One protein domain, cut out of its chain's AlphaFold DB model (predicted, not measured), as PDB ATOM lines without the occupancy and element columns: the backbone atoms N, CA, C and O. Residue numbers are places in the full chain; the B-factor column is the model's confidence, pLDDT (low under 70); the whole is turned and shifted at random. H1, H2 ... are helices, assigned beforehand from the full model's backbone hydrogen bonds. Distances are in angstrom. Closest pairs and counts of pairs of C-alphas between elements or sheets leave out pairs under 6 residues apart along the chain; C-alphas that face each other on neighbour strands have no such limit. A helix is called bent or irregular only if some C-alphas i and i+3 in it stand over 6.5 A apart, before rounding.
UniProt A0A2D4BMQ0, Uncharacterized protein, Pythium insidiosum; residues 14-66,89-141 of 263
ATOM      1  N   TRP A  14      16.114 162.464 399.353       63.97
ATOM      2  CA  TRP A  14      14.900 161.689 399.594       63.97
ATOM      3  C   TRP A  14      13.770 162.008 398.598       63.97
ATOM      4  O   TRP A  14      13.014 161.103 398.255       63.97
ATOM      5  N   LYS A  15      13.677 163.249 398.097       63.00
ATOM      6  CA  LYS A  15      12.727 163.669 397.056       63.00
ATOM      7  C   LYS A  15      13.036 162.984 395.728       63.00
ATOM      8  O   LYS A  15      12.129 162.440 395.106       63.00
ATOM      9  N   ASP A  16      14.308 162.936 395.336       70.19
ATOM     10  CA  ASP A  16      14.730 162.256 394.105       70.19
ATOM     11  C   ASP A  16      14.494 160.745 394.195       70.19
ATOM     12  O   ASP A  16      13.988 160.128 393.260       70.19
ATOM     13  N   GLN A  17      14.757 160.152 395.362       73.94
ATOM     14  CA  GLN A  17      14.459 158.742 395.616       73.94
ATOM     15  C   GLN A  17      12.955 158.442 395.591       73.94
ATOM     16  O   GLN A  17      12.553 157.399 395.076       73.94
ATOM     17  N   LEU A  18      12.117 159.326 396.140       74.44
ATOM     18  CA  LEU A  18      10.664 159.175 396.090       74.44
ATOM     19  C   LEU A  18      10.160 159.297 394.650       74.44
ATOM     20  O   LEU A  18       9.420 158.429 394.196       74.44
ATOM     21  N   ARG A  19      10.625 160.313 393.911       77.25
ATOM     22  CA  ARG A  19      10.328 160.500 392.485       77.25
ATOM     23  C   ARG A  19      10.671 159.242 391.696       77.25
ATOM     24  O   ARG A  19       9.816 158.719 390.988       77.25
ATOM     25  N   GLN A  20      11.881 158.717 391.866       77.56
ATOM     26  CA  GLN A  20      12.332 157.527 391.154       77.56
ATOM     27  C   GLN A  20      11.479 156.295 391.481       77.56
ATOM     28  O   GLN A  20      11.067 155.584 390.570       77.56
ATOM     29  N   ARG A  21      11.112 156.087 392.751       77.75
ATOM     30  CA  ARG A  21      10.218 154.987 393.155       77.75
ATOM     31  C   ARG A  21       8.803 155.131 392.616       77.75
ATOM     32  O   ARG A  21       8.196 154.135 392.235       77.75
ATOM     33  N   CYS A  22       8.266 156.348 392.573       80.19
ATOM     34  CA  CYS A  22       6.963 156.613 391.969       80.19
ATOM     35  C   CYS A  22       6.990 156.303 390.470       80.19
ATOM     36  O   CYS A  22       6.103 155.606 389.986       80.19
ATOM     37  N   VAL A  23       8.032 156.746 389.762       81.88
ATOM     38  CA  VAL A  23       8.238 156.446 388.337       81.88
ATOM     39  C   VAL A  23       8.358 154.940 388.106       81.88
ATOM     40  O   VAL A  23       7.667 154.397 387.249       81.88
ATOM     41  N   GLU A  24       9.174 154.240 388.892       81.00
ATOM     42  CA  GLU A  24       9.299 152.780 388.820       81.00
ATOM     43  C   GLU A  24       7.957 152.090 389.086       81.00
ATOM     44  O   GLU A  24       7.571 151.183 388.353       81.00
ATOM     45  N   ARG A  25       7.181 152.556 390.070       80.31
ATOM     46  CA  ARG A  25       5.878 151.964 390.393       80.31
ATOM     47  C   ARG A  25       4.840 152.179 389.297       80.31
ATOM     48  O   ARG A  25       4.028 151.279 389.061       80.31
ATOM     49  N   VAL A  26       4.848 153.352 388.668       82.19
ATOM     50  CA  VAL A  26       4.015 153.653 387.499       82.19
ATOM     51  C   VAL A  26       4.369 152.687 386.375       82.19
ATOM     52  O   VAL A  26       3.475 151.994 385.898       82.19
ATOM     53  N   LYS A  27       5.662 152.543 386.054       79.62
ATOM     54  CA  LYS A  27       6.155 151.601 385.036       79.62
ATOM     55  C   LYS A  27       5.733 150.159 385.330       79.62
ATOM     56  O   LYS A  27       5.201 149.476 384.462       79.62
ATOM     57  N   GLU A  28       5.887 149.706 386.573       80.75
ATOM     58  CA  GLU A  28       5.512 148.348 386.992       80.75
ATOM     59  C   GLU A  28       4.002 148.072 386.919       80.75
ATOM     60  O   GLU A  28       3.594 146.939 386.690       80.75
ATOM     61  N   ASN A  29       3.153 149.081 387.152       79.94
ATOM     62  CA  ASN A  29       1.695 148.912 387.225       79.94
ATOM     63  C   ASN A  29       0.960 149.571 386.053       79.94
ATOM     64  O   ASN A  29      -0.258 149.771 386.136       79.94
ATOM     65  N   ARG A  30       1.677 149.894 384.969       79.50
ATOM     66  CA  ARG A  30       1.182 150.701 383.846       79.50
ATOM     67  C   ARG A  30      -0.112 150.162 383.250       79.50
ATOM     68  O   ARG A  30      -1.083 150.898 383.123       79.50
ATOM     69  N   HIS A  31      -0.191 148.854 383.007       78.19
ATOM     70  CA  HIS A  31      -1.355 148.242 382.364       78.19
ATOM     71  C   HIS A  31      -2.597 148.325 383.255       78.19
ATOM     72  O   HIS A  31      -3.682 148.663 382.791       78.19
ATOM     73  N   ALA A  32      -2.434 148.102 384.562       80.94
ATOM     74  CA  ALA A  32      -3.523 148.236 385.522       80.94
ATOM     75  C   ALA A  32      -3.949 149.700 385.719       80.94
ATOM     76  O   ALA A  32      -5.118 149.961 385.997       80.94
ATOM     77  N   LEU A  33      -3.019 150.654 385.618       81.12
ATOM     78  CA  LEU A  33      -3.306 152.091 385.672       81.12
ATOM     79  C   LEU A  33      -4.095 152.533 384.442       81.12
ATOM     80  O   LEU A  33      -5.192 153.072 384.579       81.12
ATOM     81  N   LEU A  34      -3.587 152.227 383.252       80.56
ATOM     82  CA  LEU A  34      -4.219 152.564 381.983       80.56
ATOM     83  C   LEU A  34      -5.596 151.906 381.842       80.56
ATOM     84  O   LEU A  34      -6.529 152.571 381.405       80.56
ATOM     85  N   ALA A  35      -5.773 150.659 382.291       81.31
ATOM     86  CA  ALA A  35      -7.078 149.993 382.294       81.31
ATOM     87  C   ALA A  35      -8.127 150.730 383.149       81.31
ATOM     88  O   ALA A  35      -9.278 150.852 382.738       81.31
ATOM     89  N   ARG A  36      -7.739 151.272 384.314       81.00
ATOM     90  CA  ARG A  36      -8.645 152.071 385.162       81.00
ATOM     91  C   ARG A  36      -8.963 153.430 384.544       81.00
ATOM     92  O   ARG A  36     -10.112 153.861 384.582       81.00
ATOM     93  N   LEU A  37      -7.967 154.081 383.944       79.25
ATOM     94  CA  LEU A  37      -8.131 155.372 383.265       79.25
ATOM     95  C   LEU A  37      -9.008 155.261 382.006       79.25
ATOM     96  O   LEU A  37      -9.800 156.156 381.719       79.25
ATOM     97  N   ARG A  38      -8.885 154.149 381.270       82.44
ATOM     98  CA  ARG A  38      -9.633 153.844 380.040       82.44
ATOM     99  C   ARG A  38     -10.979 153.147 380.308       82.44
ATOM    100  O   ARG A  38     -11.674 152.806 379.357       82.44
ATOM    101  N   SER A  39     -11.358 152.941 381.574       77.00
ATOM    102  CA  SER A  39     -12.612 152.269 381.932       77.00
ATOM    103  C   SER A  39     -13.833 152.994 381.335       77.00
ATOM    104  O   SER A  39     -13.945 154.216 381.486       77.00
ATOM    105  N   PRO A  40     -14.769 152.272 380.687       71.50
ATOM    106  CA  PRO A  40     -15.999 152.851 380.149       71.50
ATOM    107  C   PRO A  40     -17.022 153.204 381.239       71.50
ATOM    108  O   PRO A  40     -17.968 153.939 380.966       71.50
ATOM    109  N   ASP A  41     -16.844 152.704 382.465       74.06
ATOM    110  CA  ASP A  41     -17.703 153.026 383.602       74.06
ATOM    111  C   ASP A  41     -17.265 154.358 384.240       74.06
ATOM    112  O   ASP A  41     -16.188 154.420 384.845       74.06
ATOM    113  N   PRO A  42     -18.080 155.427 384.152       66.06
ATOM    114  CA  PRO A  42     -17.739 156.744 384.685       66.06
ATOM    115  C   PRO A  42     -17.593 156.768 386.214       66.06
ATOM    116  O   PRO A  42     -16.973 157.691 386.732       66.06
ATOM    117  N   SER A  43     -18.125 155.777 386.937       69.19
ATOM    118  CA  SER A  43     -17.957 155.660 388.392       69.19
ATOM    119  C   SER A  43     -16.631 155.005 388.798       69.19
ATOM    120  O   SER A  43     -16.100 155.287 389.871       69.19
ATOM    121  N   ALA A  44     -16.068 154.171 387.919       62.06
ATOM    122  CA  ALA A  44     -14.775 153.513 388.099       62.06
ATOM    123  C   ALA A  44     -13.615 154.282 387.443       62.06
ATOM    124  O   ALA A  44     -12.446 153.976 387.692       62.06
ATOM    125  N   ARG A  45     -13.926 155.271 386.595       68.00
ATOM    126  CA  ARG A  45     -12.945 156.085 385.879       68.00
ATOM    127  C   ARG A  45     -12.345 157.128 386.814       68.00
ATOM    128  O   ARG A  45     -12.949 158.149 387.125       68.00
ATOM    129  N   THR A  46     -11.131 156.866 387.266       70.00
ATOM    130  CA  THR A  46     -10.353 157.791 388.095       70.00
ATOM    131  C   THR A  46      -9.574 158.765 387.220       70.00
ATOM    132  O   THR A  46      -9.223 158.428 386.091       70.00
ATOM    133  N   THR A  47      -9.293 159.973 387.707       78.38
ATOM    134  CA  THR A  47      -8.436 160.899 386.956       78.38
ATOM    135  C   THR A  47      -6.972 160.473 387.049       78.38
ATOM    136  O   THR A  47      -6.563 159.803 388.003       78.38
ATOM    137  N   VAL A  48      -6.170 160.872 386.058       73.31
ATOM    138  CA  VAL A  48      -4.708 160.687 386.075       73.31
ATOM    139  C   VAL A  48      -4.128 161.279 387.359       73.31
ATOM    140  O   VAL A  48      -3.365 160.624 388.065       73.31
ATOM    141  N   THR A  49      -4.597 162.470 387.729       74.19
ATOM    142  CA  THR A  49      -4.224 163.167 388.957       74.19
ATOM    143  C   THR A  49      -4.521 162.345 390.215       74.19
ATOM    144  O   THR A  49      -3.644 162.198 391.061       74.19
ATOM    145  N   ASP A  50      -5.707 161.741 390.335       78.38
ATOM    146  CA  ASP A  50      -6.073 160.926 391.508       78.38
ATOM    147  C   ASP A  50      -5.255 159.634 391.623       78.38
ATOM    148  O   ASP A  50      -5.024 159.125 392.725       78.38
ATOM    149  N   GLU A  51      -4.836 159.069 390.490       79.81
ATOM    150  CA  GLU A  51      -3.982 157.884 390.464       79.81
ATOM    151  C   GLU A  51      -2.529 158.207 390.803       79.81
ATOM    152  O   GLU A  51      -1.938 157.520 391.641       79.81
ATOM    153  N   MET A  52      -1.979 159.292 390.250       75.50
ATOM    154  CA  MET A  52      -0.668 159.809 390.653       75.50
ATOM    155  C   MET A  52      -0.639 160.095 392.155       75.50
ATOM    156  O   MET A  52       0.251 159.606 392.852       75.50
ATOM    157  N   LYS A  53      -1.659 160.789 392.681       76.00
ATOM    158  CA  LYS A  53      -1.794 161.063 394.120       76.00
ATOM    159  C   LYS A  53      -1.753 159.779 394.951       76.00
ATOM    160  O   LYS A  53      -1.035 159.709 395.948       76.00
ATOM    161  N   ARG A  54      -2.454 158.723 394.520       79.69
ATOM    162  CA  ARG A  54      -2.449 157.420 395.206       79.69
ATOM    163  C   ARG A  54      -1.103 156.703 395.161       79.69
ATOM    164  O   ARG A  54      -0.739 156.059 396.147       79.69
ATOM    165  N   ILE A  55      -0.379 156.775 394.046       80.38
ATOM    166  CA  ILE A  55       0.938 156.139 393.913       80.38
ATOM    167  C   ILE A  55       1.954 156.833 394.813       80.38
ATOM    168  O   ILE A  55       2.635 156.147 395.577       80.38
ATOM    169  N   VAL A  56       2.009 158.168 394.781       77.00
ATOM    170  CA  VAL A  56       2.960 158.921 395.607       77.00
ATOM    171  C   VAL A  56       2.684 158.686 397.088       77.00
ATOM    172  O   VAL A  56       3.590 158.301 397.826       77.00
ATOM    173  N   TYR A  57       1.413 158.756 397.493       74.25
ATOM    174  CA  TYR A  57       1.000 158.451 398.861       74.25
ATOM    175  C   TYR A  57       1.415 157.039 399.316       74.25
ATOM    176  O   TYR A  57       1.858 156.830 400.447       74.25
ATOM    177  N   ARG A  58       1.287 156.030 398.445       77.50
ATOM    178  CA  ARG A  58       1.637 154.641 398.782       77.50
ATOM    179  C   ARG A  58       3.149 154.435 398.905       77.50
ATOM    180  O   ARG A  58       3.576 153.680 399.780       77.50
ATOM    181  N   GLU A  59       3.949 155.058 398.044       76.88
ATOM    182  CA  GLU A  59       5.411 154.925 398.078       76.88
ATOM    183  C   GLU A  59       6.044 155.703 399.235       76.88
ATOM    184  O   GLU A  59       6.965 155.199 399.881       76.88
ATOM    185  N   GLU A  60       5.491 156.860 399.587       70.56
ATOM    186  CA  GLU A  60       5.897 157.626 400.766       70.56
ATOM    187  C   GLU A  60       5.685 156.822 402.058       70.56
ATOM    188  O   GLU A  60       6.615 156.638 402.849       70.56
ATOM    189  N   ARG A  61       4.517 156.181 402.208       69.19
ATOM    190  CA  ARG A  61       4.223 155.285 403.345       69.19
ATOM    191  C   ARG A  61       5.143 154.068 403.432       69.19
ATOM    192  O   ARG A  61       5.379 153.544 404.520       69.19
ATOM    193  N   ARG A  62       5.645 153.577 402.297       70.44
ATOM    194  CA  ARG A  62       6.614 152.466 402.243       70.44
ATOM    195  C   ARG A  62       8.023 152.920 402.613       70.44
ATOM    196  O   ARG A  62       8.796 152.135 403.162       70.44
ATOM    197  N   ALA A  63       8.366 154.171 402.320       63.59
ATOM    198  CA  ALA A  63       9.643 154.756 402.700       63.59
ATOM    199  C   ALA A  63       9.732 155.001 404.216       63.59
ATOM    200  O   ALA A  63      10.792 154.760 404.795       63.59
ATOM    201  N   THR A  64       8.628 155.392 404.862       58.09
ATOM    202  CA  THR A  64       8.566 155.605 406.318       58.09
ATOM    203  C   THR A  64       8.582 154.291 407.104       58.09
ATOM    204  O   THR A  64       9.340 154.163 408.059       58.09
ATOM    205  N   THR A  65       7.870 153.249 406.655       54.12
ATOM    206  CA  THR A  65       7.881 151.927 407.328       54.12
ATOM    207  C   THR A  65       9.221 151.188 407.254       54.12
ATOM    208  O   THR A  65       9.508 150.363 408.116       54.12
ATOM    209  N   ARG A  66      10.079 151.481 406.265       51.12
ATOM    210  CA  ARG A  66      11.451 150.935 406.199       51.12
ATOM    211  C   ARG A  66      12.443 151.641 407.134       51.12
ATOM    212  O   ARG A  66      13.586 151.200 407.232       51.12
ATOM    213  N   LEU A  89       1.860 163.538 406.437       56.66
ATOM    214  CA  LEU A  89       1.342 164.539 405.498       56.66
ATOM    215  C   LEU A  89       1.363 164.005 404.056       56.66
ATOM    216  O   LEU A  89       2.385 163.511 403.595       56.66
ATOM    217  N   THR A  90       0.233 164.084 403.344       62.09
ATOM    218  CA  THR A  90       0.156 163.775 401.904       62.09
ATOM    219  C   THR A  90       0.860 164.837 401.053       62.09
ATOM    220  O   THR A  90       1.156 165.917 401.546       62.09
ATOM    221  N   VAL A  91       1.100 164.591 399.757       62.94
ATOM    222  CA  VAL A  91       1.713 165.599 398.856       62.94
ATOM    223  C   VAL A  91       0.894 166.893 398.797       62.94
ATOM    224  O   VAL A  91       1.473 167.974 398.830       62.94
ATOM    225  N   ASP A  92      -0.440 166.794 398.791       62.75
ATOM    226  CA  ASP A  92      -1.325 167.962 398.926       62.75
ATOM    227  C   ASP A  92      -1.152 168.631 400.301       62.75
ATOM    228  O   ASP A  92      -1.089 169.854 400.386       62.75
ATOM    229  N   ASP A  93      -1.003 167.863 401.385       67.88
ATOM    230  CA  ASP A  93      -0.730 168.424 402.715       67.88
ATOM    231  C   ASP A  93       0.666 169.057 402.804       67.88
ATOM    232  O   ASP A  93       0.845 170.035 403.518       67.88
ATOM    233  N   LEU A  94       1.658 168.558 402.066       68.06
ATOM    234  CA  LEU A  94       3.010 169.115 401.973       68.06
ATOM    235  C   LEU A  94       3.016 170.446 401.208       68.06
ATOM    236  O   LEU A  94       3.749 171.356 401.594       68.06
ATOM    237  N   VAL A  95       2.166 170.592 400.186       64.75
ATOM    238  CA  VAL A  95       1.914 171.880 399.514       64.75
ATOM    239  C   VAL A  95       1.163 172.829 400.450       64.75
ATOM    240  O   VAL A  95       1.597 173.958 400.668       64.75
ATOM    241  N   ASN A  96       0.097 172.354 401.100       68.25
ATOM    242  CA  ASN A  96      -0.711 173.149 402.031       68.25
ATOM    243  C   ASN A  96       0.060 173.574 403.295       68.25
ATOM    244  O   ASN A  96      -0.236 174.611 403.884       68.25
ATOM    245  N   THR A  97       1.063 172.795 403.710       73.00
ATOM    246  CA  THR A  97       1.979 173.127 404.815       73.00
ATOM    247  C   THR A  97       3.215 173.908 404.361       73.00
ATOM    248  O   THR A  97       4.046 174.269 405.194       73.00
ATOM    249  N   GLY A  98       3.346 174.198 403.059       63.72
ATOM    250  CA  GLY A  98       4.451 174.970 402.478       63.72
ATOM    251  C   GLY A  98       5.802 174.249 402.469       63.72
ATOM    252  O   GLY A  98       6.839 174.880 402.270       63.72
ATOM    253  N   LYS A  99       5.817 172.933 402.706       67.44
ATOM    254  CA  LYS A  99       7.017 172.074 402.681       67.44
ATOM    255  C   LYS A  99       7.381 171.609 401.273       67.44
ATOM    256  O   LYS A  99       8.525 171.221 401.014       67.44
ATOM    257  N   LEU A 100       6.413 171.665 400.368       67.38
ATOM    258  CA  LEU A 100       6.576 171.522 398.933       67.38
ATOM    259  C   LEU A 100       6.101 172.827 398.293       67.38
ATOM    260  O   LEU A 100       5.012 173.301 398.613       67.38
ATOM    261  N   SER A 101       6.919 173.434 397.435       79.62
ATOM    262  CA  SER A 101       6.439 174.571 396.653       79.62
ATOM    263  C   SER A 101       5.392 174.085 395.651       79.62
ATOM    264  O   SER A 101       5.431 172.943 395.187       79.62
ATOM    265  N   GLU A 102       4.454 174.964 395.315       76.69
ATOM    266  CA  GLU A 102       3.490 174.715 394.242       76.69
ATOM    267  C   GLU A 102       4.210 174.449 392.910       76.69
ATOM    268  O   GLU A 102       3.836 173.531 392.183       76.69
ATOM    269  N   ASP A 103       5.318 175.153 392.661       80.94
ATOM    270  CA  ASP A 103       6.183 174.928 391.501       80.94
ATOM    271  C   ASP A 103       6.763 173.501 391.479       80.94
ATOM    272  O   ASP A 103       6.649 172.819 390.466       80.94
ATOM    273  N   ASP A 104       7.305 172.998 392.601       79.38
ATOM    274  CA  ASP A 104       7.857 171.633 392.696       79.38
ATOM    275  C   ASP A 104       6.767 170.565 392.473       79.38
ATOM    276  O   ASP A 104       7.031 169.509 391.888       79.38
ATOM    277  N   TYR A 105       5.545 170.810 392.958       78.25
ATOM    278  CA  TYR A 105       4.398 169.920 392.761       78.25
ATOM    279  C   TYR A 105       4.005 169.829 391.285       78.25
ATOM    280  O   TYR A 105       3.837 168.725 390.757       78.25
ATOM    281  N   LEU A 106       3.888 170.981 390.618       83.19
ATOM    282  CA  LEU A 106       3.553 171.057 389.199       83.19
ATOM    283  C   LEU A 106       4.634 170.396 388.335       83.19
ATOM    284  O   LEU A 106       4.293 169.638 387.431       83.19
ATOM    285  N   ASP A 107       5.911 170.572 388.677       85.81
ATOM    286  CA  ASP A 107       7.043 169.954 387.974       85.81
ATOM    287  C   ASP A 107       7.026 168.417 388.075       85.81
ATOM    288  O   ASP A 107       7.281 167.693 387.108       85.81
ATOM    289  N   ILE A 108       6.696 167.882 389.258       82.69
ATOM    290  CA  ILE A 108       6.544 166.435 389.465       82.69
ATOM    291  C   ILE A 108       5.348 165.904 388.670       82.69
ATOM    292  O   ILE A 108       5.463 164.866 388.016       82.69
ATOM    293  N   MET A 109       4.216 166.606 388.711       82.12
ATOM    294  CA  MET A 109       3.013 166.219 387.976       82.12
ATOM    295  C   MET A 109       3.249 166.214 386.465       82.12
ATOM    296  O   MET A 109       2.916 165.233 385.802       82.12
ATOM    297  N   GLN A 110       3.897 167.252 385.939       83.19
ATOM    298  CA  GLN A 110       4.224 167.370 384.524       83.19
ATOM    299  C   GLN A 110       5.190 166.268 384.068       83.19
ATOM    300  O   GLN A 110       4.947 165.622 383.051       83.19
ATOM    301  N   SER A 111       6.232 165.978 384.854       85.56
ATOM    302  CA  SER A 111       7.179 164.893 384.562       85.56
ATOM    303  C   SER A 111       6.505 163.515 384.515       85.56
ATOM    304  O   SER A 111       6.854 162.677 383.681       85.56
ATOM    305  N   LEU A 112       5.526 163.269 385.389       80.31
ATOM    306  CA  LEU A 112       4.770 162.017 385.406       80.31
ATOM    307  C   LEU A 112       3.772 161.926 384.241       80.31
ATOM    308  O   LEU A 112       3.605 160.849 383.669       80.31
ATOM    309  N   GLU A 113       3.120 163.031 383.870       81.50
ATOM    310  CA  GLU A 113       2.242 163.083 382.693       81.50
ATOM    311  C   GLU A 113       3.010 162.861 381.385       81.50
ATOM    312  O   GLU A 113       2.541 162.128 380.513       81.50
ATOM    313  N   GLU A 114       4.200 163.446 381.257       85.38
ATOM    314  CA  GLU A 114       5.057 163.276 380.083       85.38
ATOM    315  C   GLU A 114       5.550 161.831 379.946       85.38
ATOM    316  O   GLU A 114       5.465 161.253 378.862       85.38
ATOM    317  N   ALA A 115       5.943 161.197 381.056       79.31
ATOM    318  CA  ALA A 115       6.333 159.788 381.068       79.31
ATOM    319  C   ALA A 115       5.198 158.851 380.609       79.31
ATOM    320  O   ALA A 115       5.447 157.911 379.858       79.31
ATOM    321  N   LEU A 116       3.950 159.117 381.017       75.38
ATOM    322  CA  LEU A 116       2.790 158.334 380.578       75.38
ATOM    323  C   LEU A 116       2.421 158.580 379.107       75.38
ATOM    324  O   LEU A 116       1.970 157.657 378.427       75.38
ATOM    325  N   ARG A 117       2.580 159.812 378.603       76.56
ATOM    326  CA  ARG A 117       2.320 160.117 377.186       76.56
ATOM    327  C   ARG A 117       3.309 159.422 376.262       76.56
ATOM    328  O   ARG A 117       2.879 158.888 375.244       76.56
ATOM    329  N   GLU A 118       4.590 159.442 376.609       76.94
ATOM    330  CA  GLU A 118       5.629 158.825 375.784       76.94
ATOM    331  C   GLU A 118       5.469 157.301 375.736       76.94
ATOM    332  O   GLU A 118       5.472 156.717 374.659       76.94
ATOM    333  N   GLU A 119       5.166 156.666 376.870       68.81
ATOM    334  CA  GLU A 119       4.874 155.230 376.922       68.81
ATOM    335  C   GLU A 119       3.621 154.853 376.115       68.81
ATOM    336  O   GLU A 119       3.606 153.839 375.422       68.81
ATOM    337  N   SER A 120       2.579 155.694 376.133       67.19
ATOM    338  CA  SER A 120       1.392 155.468 375.300       67.19
ATOM    339  C   SER A 120       1.687 155.596 373.801       67.19
ATOM    340  O   SER A 120       0.955 155.023 372.995       67.19
ATOM    341  N   ARG A 121       2.717 156.362 373.418       72.94
ATOM    342  CA  ARG A 121       3.176 156.498 372.032       72.94
ATOM    343  C   ARG A 121       3.976 155.268 371.612       72.94
ATOM    344  O   ARG A 121       3.707 154.727 370.546       72.94
ATOM    345  N   GLU A 122       4.888 154.795 372.453       73.62
ATOM    346  CA  GLU A 122       5.636 153.552 372.228       73.62
ATOM    347  C   GLU A 122       4.700 152.332 372.132       73.62
ATOM    348  O   GLU A 122       4.795 151.580 371.167       73.62
ATOM    349  N   GLU A 123       3.716 152.206 373.035       69.88
ATOM    350  CA  GLU A 123       2.702 151.132 373.011       69.88
ATOM    351  C   GLU A 123       1.925 151.114 371.681       69.88
ATOM    352  O   GLU A 123       1.685 150.049 371.117       69.88
ATOM    353  N   SER A 124       1.602 152.291 371.129       69.31
ATOM    354  CA  SER A 124       0.922 152.386 369.828       69.31
ATOM    355  C   SER A 124       1.797 151.967 368.642       69.31
ATOM    356  O   SER A 124       1.283 151.448 367.656       69.31
ATOM    357  N   VAL A 125       3.114 152.180 368.722       78.81
ATOM    358  CA  VAL A 125       4.057 151.781 367.667       78.81
ATOM    359  C   VAL A 125       4.286 150.270 367.700       78.81
ATOM    360  O   VAL A 125       4.284 149.639 366.646       78.81
ATOM    361  N   ASP A 126       4.413 149.683 368.891       79.62
ATOM    362  CA  ASP A 126       4.544 148.232 369.064       79.62
ATOM    363  C   ASP A 126       3.284 147.482 368.596       79.62
ATOM    364  O   ASP A 126       3.389 146.437 367.953       79.62
ATOM    365  N   GLU A 127       2.089 148.023 368.866       78.81
ATOM    366  CA  GLU A 127       0.824 147.452 368.384       78.81
ATOM    367  C   GLU A 127       0.734 147.481 366.850       78.81
ATOM    368  O   GLU A 127       0.334 146.489 366.236       78.81
ATOM    369  N   LEU A 128       1.164 148.580 366.218       79.94
ATOM    370  CA  LEU A 128       1.226 148.690 364.758       79.94
ATOM    371  C   LEU A 128       2.224 147.698 364.145       79.94
ATOM    372  O   LEU A 128       1.894 147.052 363.153       79.94
ATOM    373  N   LEU A 129       3.404 147.532 364.750       90.00
ATOM    374  CA  LEU A 129       4.405 146.551 364.313       90.00
ATOM    375  C   LEU A 129       3.888 145.111 364.418       90.00
ATOM    376  O   LEU A 129       4.103 144.307 363.513       90.00
ATOM    377  N   LEU A 130       3.189 144.777 365.508       90.06
ATOM    378  CA  LEU A 130       2.599 143.450 365.685       90.06
ATOM    379  C   LEU A 130       1.494 143.183 364.652       90.06
ATOM    380  O   LEU A 130       1.393 142.070 364.136       90.06
ATOM    381  N   ALA A 131       0.681 144.197 364.340       89.19
ATOM    382  CA  ALA A 131      -0.345 144.102 363.308       89.19
ATOM    383  C   ALA A 131       0.266 143.880 361.915       89.19
ATOM    384  O   ALA A 131      -0.200 143.005 361.189       89.19
ATOM    385  N   GLU A 132       1.329 144.609 361.565       90.62
ATOM    386  CA  GLU A 132       2.062 144.433 360.303       90.62
ATOM    387  C   GLU A 132       2.647 143.015 360.187       90.62
ATOM    388  O   GLU A 132       2.407 142.322 359.202       90.62
ATOM    389  N   GLN A 133       3.292 142.514 361.247       91.38
ATOM    390  CA  GLN A 133       3.838 141.153 361.269       91.38
ATOM    391  C   GLN A 133       2.758 140.066 361.102       91.38
ATOM    392  O   GLN A 133       3.013 139.017 360.505       91.38
ATOM    393  N   MET A 134       1.558 140.287 361.648       91.75
ATOM    394  CA  MET A 134       0.434 139.361 361.497       91.75
ATOM    395  C   MET A 134      -0.074 139.330 360.051       91.75
ATOM    396  O   MET A 134      -0.324 138.245 359.531       91.75
ATOM    397  N   VAL A 135      -0.155 140.491 359.392       92.62
ATOM    398  CA  VAL A 135      -0.529 140.599 357.972       92.62
ATOM    399  C   VAL A 135       0.474 139.856 357.089       92.62
ATOM    400  O   VAL A 135       0.062 139.036 356.269       92.62
ATOM    401  N   ASP A 136       1.776 140.055 357.305       92.69
ATOM    402  CA  ASP A 136       2.825 139.368 356.538       92.69
ATOM    403  C   ASP A 136       2.734 137.839 356.677       92.69
ATOM    404  O   ASP A 136       2.921 137.083 355.718       92.69
ATOM    405  N   PHE A 137       2.434 137.359 357.887       95.69
ATOM    406  CA  PHE A 137       2.252 135.934 358.145       95.69
ATOM    407  C   PHE A 137       1.011 135.375 357.437       95.69
ATOM    408  O   PHE A 137       1.077 134.295 356.841       95.69
ATOM    409  N   GLU A 138      -0.113 136.092 357.489       92.25
ATOM    410  CA  GLU A 138      -1.344 135.713 356.795       92.25
ATOM    411  C   GLU A 138      -1.132 135.662 355.277       92.25
ATOM    412  O   GLU A 138      -1.527 134.682 354.642       92.25
ATOM    413  N   GLU A 139      -0.444 136.649 354.699       92.25
ATOM    414  CA  GLU A 139      -0.113 136.684 353.272       92.25
ATOM    415  C   GLU A 139       0.776 135.501 352.871       92.25
ATOM    416  O   GLU A 139       0.466 134.785 351.915       92.25
ATOM    417  N   ALA A 140       1.841 135.227 353.629       93.25
ATOM    418  CA  ALA A 140       2.718 134.088 353.368       93.25
ATOM    419  C   ALA A 140       1.972 132.747 353.484       93.25
ATOM    420  O   ALA A 140       2.179 131.840 352.672       93.25
ATOM    421  N   SER A 141       1.075 132.616 354.467       91.31
ATOM    422  CA  SER A 141       0.239 131.427 354.635       91.31
ATOM    423  C   SER A 141      -0.740 131.255 353.472       91.31
ATOM    424  O   SER A 141      -0.872 130.142 352.959       91.31
TER     425      SER A 141
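Overview. This is residues 14 to 66 and 89 to 141 of the 263 residues of an uncharacterized protein of Pythium insidiosum (UniProt A0A2D4BMQ0). One long helix, H5, runs past a small cluster of four shorter helices, H1 to H4, and its residues 121 to 141 stick out beyond them as a free arm that makes the length of the whole. In the cluster H3 crosses H1 steeply, H4 folds back at the beginning of H5, and H2 turns off sharply after H1. The printed part has 106 residues, with five named helices in the order H1 H2 H3 H4 H5 and no named strand: all helix. It is loose, with a radius of gyration of the C-alphas of 18.1 A, and spans 64 by 32 by 28 A.

Arrangement. Start from H5, residues 102 to 141, the longest helix. At its residues 102 to 105 alone it only just touches H4, residues 91 to 96, with 3 pairs of C-alphas within 8 A; the closest are those of Val 95 and Glu 102, 6.2 A apart. The two form a helical hairpin, opposite ways at a shallow tilt of 28 degrees. Next look at the hub, H3, residues 48 to 65, which touches three helices. H3 and H5 only just touch, with 3 pairs within 8 A, closest at the C-alphas of Met 52 and Met 109, 7.9 A apart; their steep tilt of 69.8 degrees is only just short of about perpendicular. H3 and H4 also only just touch, with 3 pairs, closest at the C-alphas of Tyr 57 and Val 91, 7.2 A apart. With residues 55 to 60 alone H3 touches H1, residues 14 to 28, at a steep tilt of 59 degrees, opposite ways; their closest C-alphas, of Cys 22 and Val 56, are 5.9 A apart. H2, residues 30 to 37, touches no helix but is near H5. H1 and H4 are apart. In H1, H2, H3, H4 and H5 every O i to N i+4 pair is within hydrogen-bond range.

Along the chain. Find C-alpha 102 at (3.490, 174.715, 394.242); from there H5 runs 58.8 A to C-alpha 141 at (0.239, 131.427, 354.635), and it is not bent. H3 measures 26.2 A from first to last C-alpha. H1 begins at C-alpha 14, (14.900, 161.689, 399.594), and measures 20.6 A. H2 has 8 residues and H4 has 6.

Size, cuts and confidence. The C-alphas farthest apart, of Thr 97 and Ser 141, are 65.3 A from each other. Without residues 121 to 141 the body spans 37 by 25 by 24 A. Residues 67 to 88 are not printed, and C-alphas 66 and 89 are 17.0 A apart across this cut. Of the links that are printed whole, none is long. Mean pLDDT of the printed part is 76.5; look for values under 70 at residues 63 to 66 and 89 to 96, among others.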